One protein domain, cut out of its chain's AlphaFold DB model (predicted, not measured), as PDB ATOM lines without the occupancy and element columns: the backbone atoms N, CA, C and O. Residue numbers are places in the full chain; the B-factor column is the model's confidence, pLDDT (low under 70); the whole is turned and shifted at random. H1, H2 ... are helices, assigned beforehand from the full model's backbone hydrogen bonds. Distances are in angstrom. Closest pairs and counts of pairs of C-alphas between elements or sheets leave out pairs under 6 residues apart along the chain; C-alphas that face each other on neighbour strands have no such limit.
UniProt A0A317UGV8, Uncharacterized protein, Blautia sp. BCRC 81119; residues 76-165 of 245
ATOM      1  N   SER A  76     -36.855 -37.852  22.458       93.75
ATOM      2  CA  SER A  76     -35.541 -37.536  21.889       93.75
ATOM      3  C   SER A  76     -34.584 -36.821  22.847       93.75
ATOM      4  O   SER A  76     -33.399 -36.732  22.540       93.75
ATOM      5  N   THR A  77     -35.059 -36.288  23.978       93.44
ATOM      6  CA  THR A  77     -34.200 -35.633  24.978       93.44
ATOM      7  C   THR A  77     -33.510 -36.624  25.911       93.44
ATOM      8  O   THR A  77     -32.630 -36.227  26.670       93.44
ATOM      9  N   PHE A  78     -33.902 -37.899  25.882       94.25
ATOM     10  CA  PHE A  78     -33.366 -38.931  26.764       94.25
ATOM     11  C   PHE A  78     -32.183 -39.646  26.113       94.25
ATOM     12  O   PHE A  78     -32.221 -40.027  24.943       94.25
ATOM     13  N   THR A  79     -31.122 -39.846  26.893       93.19
ATOM     14  CA  THR A  79     -29.891 -40.514  26.451       93.19
ATOM     15  C   THR A  79     -30.026 -42.027  26.355       93.19
ATOM     16  O   THR A  79     -29.282 -42.662  25.608       93.19
ATOM     17  N   SER A  80     -30.963 -42.614  27.100       96.00
ATOM     18  CA  SER A  80     -31.222 -44.047  27.097       96.00
ATOM     19  C   SER A  80     -32.717 -44.355  27.185       96.00
ATOM     20  O   SER A  80     -33.520 -43.529  27.620       96.00
ATOM     21  N   SER A  81     -33.091 -45.572  26.784       95.25
ATOM     22  CA  SER A  81     -34.457 -46.075  26.957       95.25
ATOM     23  C   SER A  81     -34.840 -46.222  28.428       95.25
ATOM     24  O   SER A  81     -36.003 -46.029  28.755       95.25
ATOM     25  N   TYR A  82     -33.870 -46.528  29.296       95.50
ATOM     26  CA  TYR A  82     -34.074 -46.631  30.738       95.50
ATOM     27  C   TYR A  82     -34.466 -45.278  31.342       95.50
ATOM     28  O   TYR A  82     -35.457 -45.194  32.055       95.50
ATOM     29  N   ASP A  83     -33.752 -44.205  30.984       94.69
ATOM     30  CA  ASP A  83     -34.059 -42.856  31.487       94.69
ATOM     31  C   ASP A  83     -35.468 -42.405  31.067       94.69
ATOM     32  O   ASP A  83     -36.170 -41.735  31.822       94.69
ATOM     33  N   TYR A  84     -35.884 -42.782  29.855       94.88
ATOM     34  CA  TYR A  84     -37.231 -42.506  29.363       94.88
ATOM     35  C   TYR A  84     -38.297 -43.333  30.094       94.88
ATOM     36  O   TYR A  84     -39.348 -42.803  30.436       94.88
ATOM     37  N   GLU A  85     -38.028 -44.611  30.361       95.56
ATOM     38  CA  GLU A  85     -38.942 -45.479  31.107       95.56
ATOM     39  C   GLU A  85     -39.155 -44.979  32.543       95.56
ATOM     40  O   GLU A  85     -40.292 -44.906  33.005       95.56
ATOM     41  N   GLU A  86     -38.088 -44.574  33.234       95.31
ATOM     42  CA  GLU A  86     -38.183 -43.984  34.575       95.31
ATOM     43  C   GLU A  86     -38.972 -42.669  34.565       95.31
ATOM     44  O   GLU A  86     -39.792 -42.426  35.447       95.31
ATOM     45  N   TYR A  87     -38.798 -41.847  33.528       94.69
ATOM     46  CA  TYR A  87     -39.626 -40.660  33.339       94.69
ATOM     47  C   TYR A  87     -41.108 -41.009  33.141       94.69
ATOM     48  O   TYR A  87     -41.958 -40.411  33.794       94.69
ATOM     49  N   CYS A  88     -41.431 -41.996  32.301       95.31
ATOM     50  CA  CYS A  88     -42.806 -42.463  32.109       95.31
ATOM     51  C   CYS A  88     -43.424 -42.997  33.407       95.31
ATOM     52  O   CYS A  88     -44.575 -42.683  33.702       95.31
ATOM     53  N   LYS A  89     -42.662 -43.744  34.217       95.12
ATOM     54  CA  LYS A  89     -43.099 -44.189  35.550       95.12
ATOM     55  C   LYS A  89     -43.439 -43.013  36.450       95.12
ATOM     56  O   LYS A  89     -44.461 -43.051  37.126       95.12
ATOM     57  N   GLU A  90     -42.620 -41.970  36.449       94.31
ATOM     58  CA  GLU A  90     -42.885 -40.794  37.273       94.31
ATOM     59  C   GLU A  90     -44.123 -40.032  36.784       94.31
ATOM     60  O   GLU A  90     -45.003 -39.704  37.576       94.31
ATOM     61  N   MET A  91     -44.272 -39.845  35.470       95.38
ATOM     62  CA  MET A  91     -45.472 -39.223  34.892       95.38
ATOM     63  C   MET A  91     -46.736 -40.042  35.168       95.38
ATOM     64  O   MET A  91     -47.786 -39.473  35.462       95.38
ATOM     65  N   TYR A  92     -46.629 -41.372  35.147       95.88
ATOM     66  CA  TYR A  92     -47.690 -42.257  35.607       95.88
ATOM     67  C   TYR A  92     -48.015 -41.992  37.073       95.88
ATOM     68  O   TYR A  92     -49.171 -41.743  37.383       95.88
ATOM     69  N   ARG A  93     -47.035 -41.970  37.982       95.00
ATOM     70  CA  ARG A  93     -47.284 -41.743  39.420       95.00
ATOM     71  C   ARG A  93     -47.959 -40.406  39.713       95.00
ATOM     72  O   ARG A  93     -48.768 -40.337  40.628       95.00
ATOM     73  N   HIS A  94     -47.692 -39.388  38.907       94.81
ATOM     74  CA  HIS A  94     -48.371 -38.099  39.001       94.81
ATOM     75  C   HIS A  94     -49.731 -38.040  38.286       94.81
ATOM     76  O   HIS A  94     -50.351 -36.993  38.261       94.81
ATOM     77  N   GLY A  95     -50.238 -39.134  37.715       95.62
ATOM     78  CA  GLY A  95     -51.564 -39.156  37.084       95.62
ATOM     79  C   GLY A  95     -51.605 -38.615  35.654       95.62
ATOM     80  O   GLY A  95     -52.676 -38.533  35.069       95.62
ATOM     81  N   TYR A  96     -50.457 -38.294  35.059       96.00
ATOM     82  CA  TYR A  96     -50.385 -37.735  33.707       96.00
ATOM     83  C   TYR A  96     -50.356 -38.790  32.596       96.00
ATOM     84  O   TYR A  96     -50.582 -38.473  31.426       96.00
ATOM     85  N   MET A  97     -50.061 -40.041  32.946       96.00
ATOM     86  CA  MET A  97     -50.090 -41.182  32.032       96.00
ATOM     87  C   MET A  97     -50.964 -42.312  32.568       96.00
ATOM     88  O   MET A  97     -51.124 -42.444  33.782       96.00
ATOM     89  N   ASP A  98     -51.478 -43.146  31.665       95.50
ATOM     90  CA  ASP A  98     -52.146 -44.415  31.969       95.50
ATOM     91  C   ASP A  98     -51.147 -45.557  32.264       95.50
ATOM     92  O   ASP A  98     -49.928 -45.391  32.164       95.50
ATOM     93  N   GLU A  99     -51.663 -46.736  32.626       94.00
ATOM     94  CA  GLU A  99     -50.863 -47.942  32.918       94.00
ATOM     95  C   GLU A  99     -49.982 -48.412  31.744       94.00
ATOM     96  O   GLU A  99     -48.999 -49.125  31.944       94.00
ATOM     97  N   ASN A 100     -50.312 -47.989  30.521       96.25
ATOM     98  CA  ASN A 100     -49.593 -48.308  29.292       96.25
ATOM     99  C   ASN A 100     -48.594 -47.201  28.900       96.25
ATOM    100  O   ASN A 100     -48.009 -47.258  27.816       96.25
ATOM    101  N   TYR A 101     -48.392 -46.206  29.770       94.31
ATOM    102  CA  TYR A 101     -47.573 -45.013  29.548       94.31
ATOM    103  C   TYR A 101     -48.010 -44.148  28.359       94.31
ATOM    104  O   TYR A 101     -47.191 -43.448  27.753       94.31
ATOM    105  N   ASN A 102     -49.304 -44.150  28.037       96.25
ATOM    106  CA  ASN A 102     -49.892 -43.149  27.155       96.25
ATOM    107  C   ASN A 102     -50.297 -41.922  27.972       96.25
ATOM    108  O   ASN A 102     -50.801 -42.050  29.087       96.25
ATOM    109  N   TRP A 103     -50.117 -40.731  27.404       96.00
ATOM    110  CA  TRP A 103     -50.620 -39.493  27.998       96.00
ATOM    111  C   TRP A 103     -52.139 -39.543  28.171       96.00
ATOM    112  O   TRP A 103     -52.851 -39.991  27.266       96.00
ATOM    113  N   THR A 104     -52.646 -39.043  29.301       96.38
ATOM    114  CA  THR A 104     -54.094 -38.843  29.453       96.38
ATOM    115  C   THR A 104     -54.593 -37.804  28.442       96.38
ATOM    116  O   THR A 104     -53.810 -36.979  27.955       96.38
ATOM    117  N   PRO A 105     -55.899 -37.785  28.114       97.25
ATOM    118  CA  PRO A 105     -56.452 -36.765  27.228       97.25
ATOM    119  C   PRO A 105     -56.163 -35.330  27.697       97.25
ATOM    120  O   PRO A 105     -55.883 -34.467  26.866       97.25
ATOM    121  N   ALA A 106     -56.177 -35.076  29.012       95.50
ATOM    122  CA  ALA A 106     -55.855 -33.765  29.569       95.50
ATOM    123  C   ALA A 106     -54.365 -33.421  29.409       95.50
ATOM    124  O   ALA A 106     -54.039 -32.319  28.963       95.50
ATOM    125  N   ALA A 107     -53.466 -34.373  29.689       95.44
ATOM    126  CA  ALA A 107     -52.026 -34.205  29.480       95.44
ATOM    127  C   ALA A 107     -51.686 -33.939  28.013       95.44
ATOM    128  O   ALA A 107     -50.945 -33.004  27.713       95.44
ATOM    129  N   GLN A 108     -52.274 -34.706  27.094       95.75
ATOM    130  CA  GLN A 108     -52.073 -34.513  25.663       95.75
ATOM    131  C   GLN A 108     -52.577 -33.136  25.208       95.75
ATOM    132  O   GLN A 108     -51.866 -32.431  24.497       95.75
ATOM    133  N   ASN A 109     -53.754 -32.705  25.675       95.06
ATOM    134  CA  ASN A 109     -54.294 -31.389  25.335       95.06
ATOM    135  C   ASN A 109     -53.406 -30.239  25.839       95.06
ATOM    136  O   ASN A 109     -53.194 -29.272  25.112       95.06
ATOM    137  N   TYR A 110     -52.856 -30.348  27.052       92.75
ATOM    138  CA  TYR A 110     -51.911 -29.357  27.569       92.75
ATOM    139  C   TYR A 110     -50.602 -29.331  26.768       92.75
ATOM    140  O   TYR A 110     -50.116 -28.253  26.432       92.75
ATOM    141  N   ILE A 111     -50.053 -30.500  26.412       92.75
ATOM    142  CA  ILE A 111     -48.853 -30.612  25.561       92.75
ATOM    143  C   ILE A 111     -49.074 -29.914  24.214       92.75
ATOM    144  O   ILE A 111     -48.185 -29.205  23.739       92.75
ATOM    145  N   ASP A 112     -50.251 -30.099  23.618       93.75
ATOM    146  CA  ASP A 112     -50.586 -29.533  22.313       93.75
ATOM    147  C   ASP A 112     -50.942 -28.034  22.392       93.75
ATOM    148  O   ASP A 112     -50.688 -27.295  21.439       93.75
ATOM    149  N   ASN A 113     -51.503 -27.568  23.517       91.44
ATOM    150  CA  ASN A 113     -52.087 -26.230  23.660       91.44
ATOM    151  C   ASN A 113     -51.770 -25.562  25.013       91.44
ATOM    152  O   ASN A 113     -52.687 -25.178  25.729       91.44
ATOM    153  N   MET A 114     -50.496 -25.363  25.356       89.00
ATOM    154  CA  MET A 114     -50.070 -24.826  26.663       89.00
ATOM    155  C   MET A 114     -50.676 -23.449  27.006       89.00
ATOM    156  O   MET A 114     -50.221 -22.409  26.525       89.00
ATOM    157  N   ASN A 115     -51.695 -23.437  27.867       88.31
ATOM    158  CA  ASN A 115     -52.324 -22.236  28.424       88.31
ATOM    159  C   ASN A 115     -52.962 -22.514  29.803       88.31
ATOM    160  O   ASN A 115     -53.057 -23.667  30.224       88.31
ATOM    161  N   ALA A 116     -53.430 -21.466  30.489       89.06
ATOM    162  CA  ALA A 116     -53.980 -21.566  31.846       89.06
ATOM    163  C   ALA A 116     -55.201 -22.502  31.964       89.06
ATOM    164  O   ALA A 116     -55.255 -23.311  32.881       89.06
ATOM    165  N   GLU A 117     -56.141 -22.463  31.015       92.25
ATOM    166  CA  GLU A 117     -57.336 -23.325  31.024       92.25
ATOM    167  C   GLU A 117     -56.956 -24.806  30.869       92.25
ATOM    168  O   GLU A 117     -57.451 -25.693  31.573       92.25
ATOM    169  N   THR A 118     -56.022 -25.086  29.959       91.50
ATOM    170  CA  THR A 118     -55.509 -26.447  29.762       91.50
ATOM    171  C   THR A 118     -54.665 -26.932  30.941       91.50
ATOM    172  O   THR A 118     -54.687 -28.127  31.228       91.50
ATOM    173  N   LEU A 119     -53.969 -26.031  31.644       89.94
ATOM    174  CA  LEU A 119     -53.203 -26.346  32.852       89.94
ATOM    175  C   LEU A 119     -54.128 -26.690  34.022       89.94
ATOM    176  O   LEU A 119     -53.920 -27.696  34.691       89.94
ATOM    177  N   GLU A 120     -55.179 -25.900  34.235       92.12
ATOM    178  CA  GLU A 120     -56.185 -26.177  35.264       92.12
ATOM    179  C   GLU A 120     -56.841 -27.545  35.025       92.12
ATOM    180  O   GLU A 120     -56.949 -28.373  35.934       92.12
ATOM    181  N   THR A 121     -57.208 -27.819  33.769       95.00
ATOM    182  CA  THR A 121     -57.774 -29.112  33.367       95.00
ATOM    183  C   THR A 121     -56.791 -30.256  33.618       95.00
ATOM    184  O   THR A 121     -57.189 -31.286  34.160       95.00
ATOM    185  N   LEU A 122     -55.515 -30.074  33.264       94.69
ATOM    186  CA  LEU A 122     -54.449 -31.044  33.514       94.69
ATOM    187  C   LEU A 122     -54.293 -31.347  35.008       94.69
ATOM    188  O   LEU A 122     -54.313 -32.512  35.396       94.69
ATOM    189  N   ASN A 123     -54.168 -30.316  35.842       93.19
ATOM    190  CA  ASN A 123     -53.950 -30.469  37.280       93.19
ATOM    191  C   ASN A 123     -55.132 -31.179  37.951       93.19
ATOM    192  O   ASN A 123     -54.941 -32.075  38.778       93.19
ATOM    193  N   LYS A 124     -56.361 -30.826  37.557       95.94
ATOM    194  CA  LYS A 124     -57.579 -31.467  38.056       95.94
ATOM    195  C   LYS A 124     -57.672 -32.940  37.651       95.94
ATOM    196  O   LYS A 124     -57.989 -33.776  38.496       95.94
ATOM    197  N   ASP A 125     -57.399 -33.253  36.384       96.44
ATOM    198  CA  ASP A 125     -57.418 -34.625  35.853       96.44
ATOM    199  C   ASP A 125     -56.352 -35.504  36.519       96.44
ATOM    200  O   ASP A 125     -56.646 -36.608  36.979       96.44
ATOM    201  N   ALA A 126     -55.131 -34.984  36.650       96.12
ATOM    202  CA  ALA A 126     -54.003 -35.682  37.254       96.12
ATOM    203  C   ALA A 126     -54.259 -36.016  38.732       96.12
ATOM    204  O   ALA A 126     -54.107 -37.169  39.149       96.12
ATOM    205  N   LYS A 127     -54.742 -35.038  39.511       96.12
ATOM    206  CA  LYS A 127     -55.119 -35.247  40.914       96.12
ATOM    207  C   LYS A 127     -56.245 -36.274  41.051       96.12
ATOM    208  O   LYS A 127     -56.107 -37.211  41.834       96.12
ATOM    209  N   GLY A 128     -57.314 -36.144  40.262       96.94
ATOM    210  CA  GLY A 128     -58.431 -37.093  40.281       96.94
ATOM    211  C   GLY A 128     -58.008 -38.515  39.902       96.94
ATOM    212  O   GLY A 128     -58.417 -39.480  40.544       96.94
ATOM    213  N   THR A 129     -57.121 -38.650  38.914       97.19
ATOM    214  CA  THR A 129     -56.547 -39.938  38.504       97.19
ATOM    215  C   THR A 129     -55.762 -40.590  39.642       97.19
ATOM    216  O   THR A 129     -55.919 -41.781  39.907       97.19
ATOM    217  N   VAL A 130     -54.929 -39.826  40.354       97.06
ATOM    218  CA  VAL A 130     -54.179 -40.343  41.506       97.06
ATOM    219  C   VAL A 130     -55.105 -40.719  42.664       97.06
ATOM    220  O   VAL A 130     -54.932 -41.786  43.251       97.06
ATOM    221  N   GLU A 131     -56.106 -39.894  42.976       97.12
ATOM    222  CA  GLU A 131     -57.106 -40.194  44.010       97.12
ATOM    223  C   GLU A 131     -57.859 -41.496  43.708       97.12
ATOM    224  O   GLU A 131     -58.034 -42.332  44.598       97.12
ATOM    225  N   GLN A 132     -58.238 -41.712  42.445       97.75
ATOM    226  CA  GLN A 132     -58.878 -42.950  42.017       97.75
ATOM    227  C   GLN A 132     -57.948 -44.160  42.179       97.75
ATOM    228  O   GLN A 132     -58.361 -45.171  42.735       97.75
ATOM    229  N   ARG A 133     -56.672 -44.050  41.801       97.25
ATOM    230  CA  ARG A 133     -55.692 -45.139  41.984       97.25
ATOM    231  C   ARG A 133     -55.452 -45.496  43.441       97.25
ATOM    232  O   ARG A 133     -55.197 -46.656  43.759       97.25
ATOM    233  N   VAL A 134     -55.516 -44.513  44.337       97.25
ATOM    234  CA  VAL A 134     -55.497 -44.784  45.775       97.25
ATOM    235  C   VAL A 134     -56.753 -45.548  46.188       97.25
ATOM    236  O   VAL A 134     -56.645 -46.543  46.906       97.25
ATOM    237  N   ALA A 135     -57.931 -45.105  45.744       97.75
ATOM    238  CA  ALA A 135     -59.200 -45.755  46.067       97.75
ATOM    239  C   ALA A 135     -59.266 -47.204  45.550       97.75
ATOM    240  O   ALA A 135     -59.739 -48.088  46.265       97.75
ATOM    241  N   ASP A 136     -58.719 -47.450  44.360       97.12
ATOM    242  CA  ASP A 136     -58.647 -48.763  43.713       97.12
ATOM    243  C   ASP A 136     -57.524 -49.650  44.298       97.12
ATOM    244  O   ASP A 136     -57.439 -50.845  44.011       97.12
ATOM    245  N   GLY A 137     -56.673 -49.095  45.169       96.12
ATOM    246  CA  GLY A 137     -55.580 -49.809  45.836       96.12
ATOM    247  C   GLY A 137     -54.331 -50.018  44.973       96.12
ATOM    248  O   GLY A 137     -53.408 -50.717  45.398       96.12
ATOM    249  N   GLU A 138     -54.269 -49.403  43.792       95.38
ATOM    250  CA  GLU A 138     -53.101 -49.409  42.904       95.38
ATOM    251  C   GLU A 138     -51.942 -48.574  43.468       95.38
ATOM    252  O   GLU A 138     -50.769 -48.876  43.242       95.38
ATOM    253  N   MET A 139     -52.269 -47.528  44.233       94.81
ATOM    254  CA  MET A 139     -51.315 -46.648  44.902       94.81
ATOM    255  C   MET A 139     -51.622 -46.567  46.396       94.81
ATOM    256  O   MET A 139     -52.772 -46.498  46.816       94.81
ATOM    257  N   LYS A 140     -50.591 -46.550  47.245       95.12
ATOM    258  CA  LYS A 140     -50.795 -46.306  48.678       95.12
ATOM    259  C   LYS A 140     -50.994 -44.817  48.917       95.12
ATOM    260  O   LYS A 140     -50.306 -44.012  48.302       95.12
ATOM    261  N   GLN A 141     -51.803 -44.457  49.914       95.44
ATOM    262  CA  GLN A 141     -51.992 -43.049  50.285       95.44
ATOM    263  C   GLN A 141     -50.668 -42.331  50.593       95.44
ATOM    264  O   GLN A 141     -50.511 -41.182  50.228       95.44
ATOM    265  N   ILE A 142     -49.685 -43.001  51.211       94.00
ATOM    266  CA  ILE A 142     -48.367 -42.398  51.496       94.00
ATOM    267  C   ILE A 142     -47.531 -42.110  50.236       94.00
ATOM    268  O   ILE A 142     -46.625 -41.282  50.285       94.00
ATOM    269  N   ASP A 143     -47.823 -42.799  49.131       94.12
ATOM    270  CA  ASP A 143     -47.138 -42.643  47.846       94.12
ATOM    271  C   ASP A 143     -47.860 -41.640  46.925       94.12
ATOM    272  O   ASP A 143     -47.382 -41.393  45.819       94.12
ATOM    273  N   ASN A 144     -48.995 -41.073  47.362       95.25
ATOM    274  CA  ASN A 144     -49.762 -40.079  46.619       95.25
ATOM    275  C   ASN A 144     -48.985 -38.744  46.570       95.25
ATOM    276  O   ASN A 144     -48.766 -38.140  47.620       95.25
ATOM    277  N   PRO A 145     -48.590 -38.250  45.382       93.12
ATOM    278  CA  PRO A 145     -47.816 -37.014  45.246       93.12
ATOM    279  C   PRO A 145     -48.567 -35.730  45.633       93.12
ATOM    280  O   PRO A 145     -47.938 -34.681  45.729       93.12
ATOM    281  N   TYR A 146     -49.883 -35.792  45.843       94.00
ATOM    282  CA  TYR A 146     -50.740 -34.635  46.118       94.00
ATOM    283  C   TYR A 146     -51.179 -34.513  47.583       94.00
ATOM    284  O   TYR A 146     -52.013 -33.661  47.901       94.00
ATOM    285  N   ILE A 147     -50.659 -35.349  48.488       93.19
ATOM    286  CA  ILE A 147     -50.947 -35.214  49.923       93.19
ATOM    287  C   ILE A 147     -50.132 -34.081  50.542       93.19
ATOM    288  O   ILE A 147     -49.009 -33.788  50.131       93.19
ATOM    289  N   SER A 148     -50.680 -33.477  51.594       93.19
ATOM    290  CA  SER A 148     -49.947 -32.473  52.367       93.19
ATOM    291  C   SER A 148     -48.781 -33.096  53.143       93.19
ATOM    292  O   SER A 148     -48.799 -34.280  53.492       93.19
ATOM    293  N   TYR A 149     -47.778 -32.285  53.489       91.25
ATOM    294  CA  TYR A 149     -46.660 -32.734  54.324       91.25
ATOM    295  C   TYR A 149     -47.120 -33.268  55.690       91.25
ATOM    296  O   TYR A 149     -46.620 -34.295  56.154       91.25
ATOM    297  N   ASP A 150     -48.093 -32.609  56.323       94.75
ATOM    298  CA  ASP A 150     -48.629 -33.040  57.618       94.75
ATOM    299  C   ASP A 150     -49.342 -34.393  57.512       94.75
ATOM    300  O   ASP A 150     -49.179 -35.262  58.376       94.75
ATOM    301  N   GLU A 151     -50.078 -34.613  56.422       94.50
ATOM    302  CA  GLU A 151     -50.700 -35.901  56.132       94.50
ATOM    303  C   GLU A 151     -49.653 -36.989  55.868       94.50
ATOM    304  O   GLU A 151     -49.721 -38.061  56.477       94.50
ATOM    305  N   TRP A 152     -48.645 -36.702  55.038       94.56
ATOM    306  CA  TRP A 152     -47.525 -37.609  54.786       94.56
ATOM    307  C   TRP A 152     -46.821 -38.003  56.087       94.56
ATOM    308  O   TRP A 152     -46.582 -39.187  56.340       94.56
ATOM    309  N   LYS A 153     -46.538 -37.026  56.957       94.81
ATOM    310  CA  LYS A 153     -45.880 -37.249  58.247       94.81
ATOM    311  C   LYS A 153     -46.725 -38.145  59.150       94.81
ATOM    312  O   LYS A 153     -46.206 -39.125  59.687       94.81
ATOM    313  N   ARG A 154     -48.028 -37.866  59.264       95.75
ATOM    314  CA  ARG A 154     -48.967 -38.686  60.048       95.75
ATOM    315  C   ARG A 154     -49.003 -40.135  59.549       95.75
ATOM    316  O   ARG A 154     -48.893 -41.059  60.354       95.75
ATOM    317  N   LEU A 155     -49.110 -40.338  58.235       94.69
ATOM    318  CA  LEU A 155     -49.136 -41.667  57.610       94.69
ATOM    319  C   LEU A 155     -47.801 -42.411  57.760       94.69
ATOM    320  O   LEU A 155     -47.782 -43.628  57.955       94.69
ATOM    321  N   SER A 156     -46.677 -41.697  57.693       93.44
ATOM    322  CA  SER A 156     -45.333 -42.256  57.881       93.44
ATOM    323  C   SER A 156     -45.120 -42.771  59.311       93.44
ATOM    324  O   SER A 156     -44.626 -43.886  59.519       93.44
ATOM    325  N   GLU A 157     -45.572 -42.009  60.312       94.25
ATOM    326  CA  GLU A 157     -45.541 -42.419  61.719       94.25
ATOM    327  C   GLU A 157     -46.470 -43.614  61.999       94.25
ATOM    328  O   GLU A 157     -46.070 -44.556  62.687       94.25
ATOM    329  N   GLU A 158     -47.686 -43.612  61.443       92.12
ATOM    330  CA  GLU A 158     -48.653 -44.712  61.568       92.12
ATOM    331  C   GLU A 158     -48.111 -46.017  60.962       92.12
ATOM    332  O   GLU A 158     -48.121 -47.067  61.610       92.12
ATOM    333  N   ASN A 159     -47.532 -45.942  59.762       88.69
ATOM    334  CA  ASN A 159     -46.893 -47.085  59.111       88.69
ATOM    335  C   ASN A 159     -45.689 -47.619  59.900       88.69
ATOM    336  O   ASN A 159     -45.450 -48.829  59.916       88.69
ATOM    337  N   SER A 160     -44.933 -46.743  60.565       87.00
ATOM    338  CA  SER A 160     -43.793 -47.138  61.401       87.00
ATOM    339  C   SER A 160     -44.243 -47.848  62.682       87.00
ATOM    340  O   SER A 160     -43.677 -48.879  63.046       87.00
ATOM    341  N   LYS A 161     -45.313 -47.361  63.327       86.25
ATOM    342  CA  LYS A 161     -45.925 -48.012  64.499       86.25
ATOM    343  C   LYS A 161     -46.510 -49.380  64.137       86.25
ATOM    344  O   LYS A 161     -46.207 -50.361  64.807       86.25
ATOM    345  N   ASN A 162     -47.241 -49.477  63.025       78.00
ATOM    346  CA  ASN A 162     -47.821 -50.739  62.557       78.00
ATOM    347  C   ASN A 162     -46.764 -51.792  62.175       78.00
ATOM    348  O   ASN A 162     -47.010 -52.986  62.345       78.00
ATOM    349  N   LYS A 163     -45.581 -51.384  61.693       75.19
ATOM    350  CA  LYS A 163     -44.461 -52.311  61.446       75.19
ATOM    351  C   LYS A 163     -43.855 -52.857  62.740       75.19
ATOM    352  O   LYS A 163     -43.555 -54.046  62.790       75.19
ATOM    353  N   ASN A 164     -43.718 -52.031  63.777       63.22
ATOM    354  CA  ASN A 164     -43.182 -52.474  65.066       63.22
ATOM    355  C   ASN A 164     -44.174 -53.369  65.829       63.22
ATOM    356  O   ASN A 164     -43.767 -54.408  66.341       63.22
ATOM    357  N   SER A 165     -45.477 -53.067  65.802       56.81
ATOM    358  CA  SER A 165     -46.498 -53.901  66.462       56.81
ATOM    359  C   SER A 165     -46.687 -55.286  65.822       56.81
ATOM    360  O   SER A 165     -47.187 -56.206  66.468       56.81
TER     361      SER A 165
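Overview. This is residues 76 to 165 of the 245 residues of an uncharacterized protein of Blautia sp. BCRC 81119 (UniProt A0A317UGV8). A long helix, H3, has the short H2 folded back along its first part as a lopsided helical hairpin, while H1 comes in about perpendicular with its last residue near H3. Beyond a long loop, H4 runs roughly the same way as H3 but apart from it, and its residues 160 to 165 stick out free. The printed part has 90 residues with four named helices, in the order H1, H2, H3, H4, and no named strand; the class is all helix. The whole is loose, with a radius of gyration of the C-alphas of 15.7 A and spans of 50 by 33 by 22 A.

Along the chain. H1 covers residues 81 to 93, beginning at C-alpha 81 at (-34.457, -46.075, 26.957), and is 18.4 A long. H2 covers residues 105 to 112. H3, residues 116 to 135, is the longest at 28.5 A. H4, residues 149 to 165, measures 24.4 A and ends at C-alpha 165 at (-46.498, -53.901, 66.462).

Arrangement. H1 and H3 are close but not clearly touching, with the closest C-alphas, those of Arg 93 and Val 130, 7.3 A apart. Their lines are about perpendicular, at 83 degrees. H1 and H2 are apart. H2 and H3 form a helical hairpin and touch, H3 with residues 118 to 125 alone; the closest C-alphas are those of Ala 106 and Leu 122, 5.0 A apart. They run opposite ways at a shallow tilt of 33 degrees, only just short of steep. H4 is apart from H1, H2 and H3. In H1, H2, H3 and H4 every O i to N i+4 pair is within hydrogen-bond range.

Size, cuts and confidence. The C-alphas farthest apart, those of Asn 113 and Ser 165, are 51.3 A apart. Residues 112 to 117 also stand free. The printed part has no cut. The links H1 to H2 and H3 to H4 are long; H2 to H3 is tight. The mean pLDDT of the printed part is 93.2, and residues 164 to 165 are under 70.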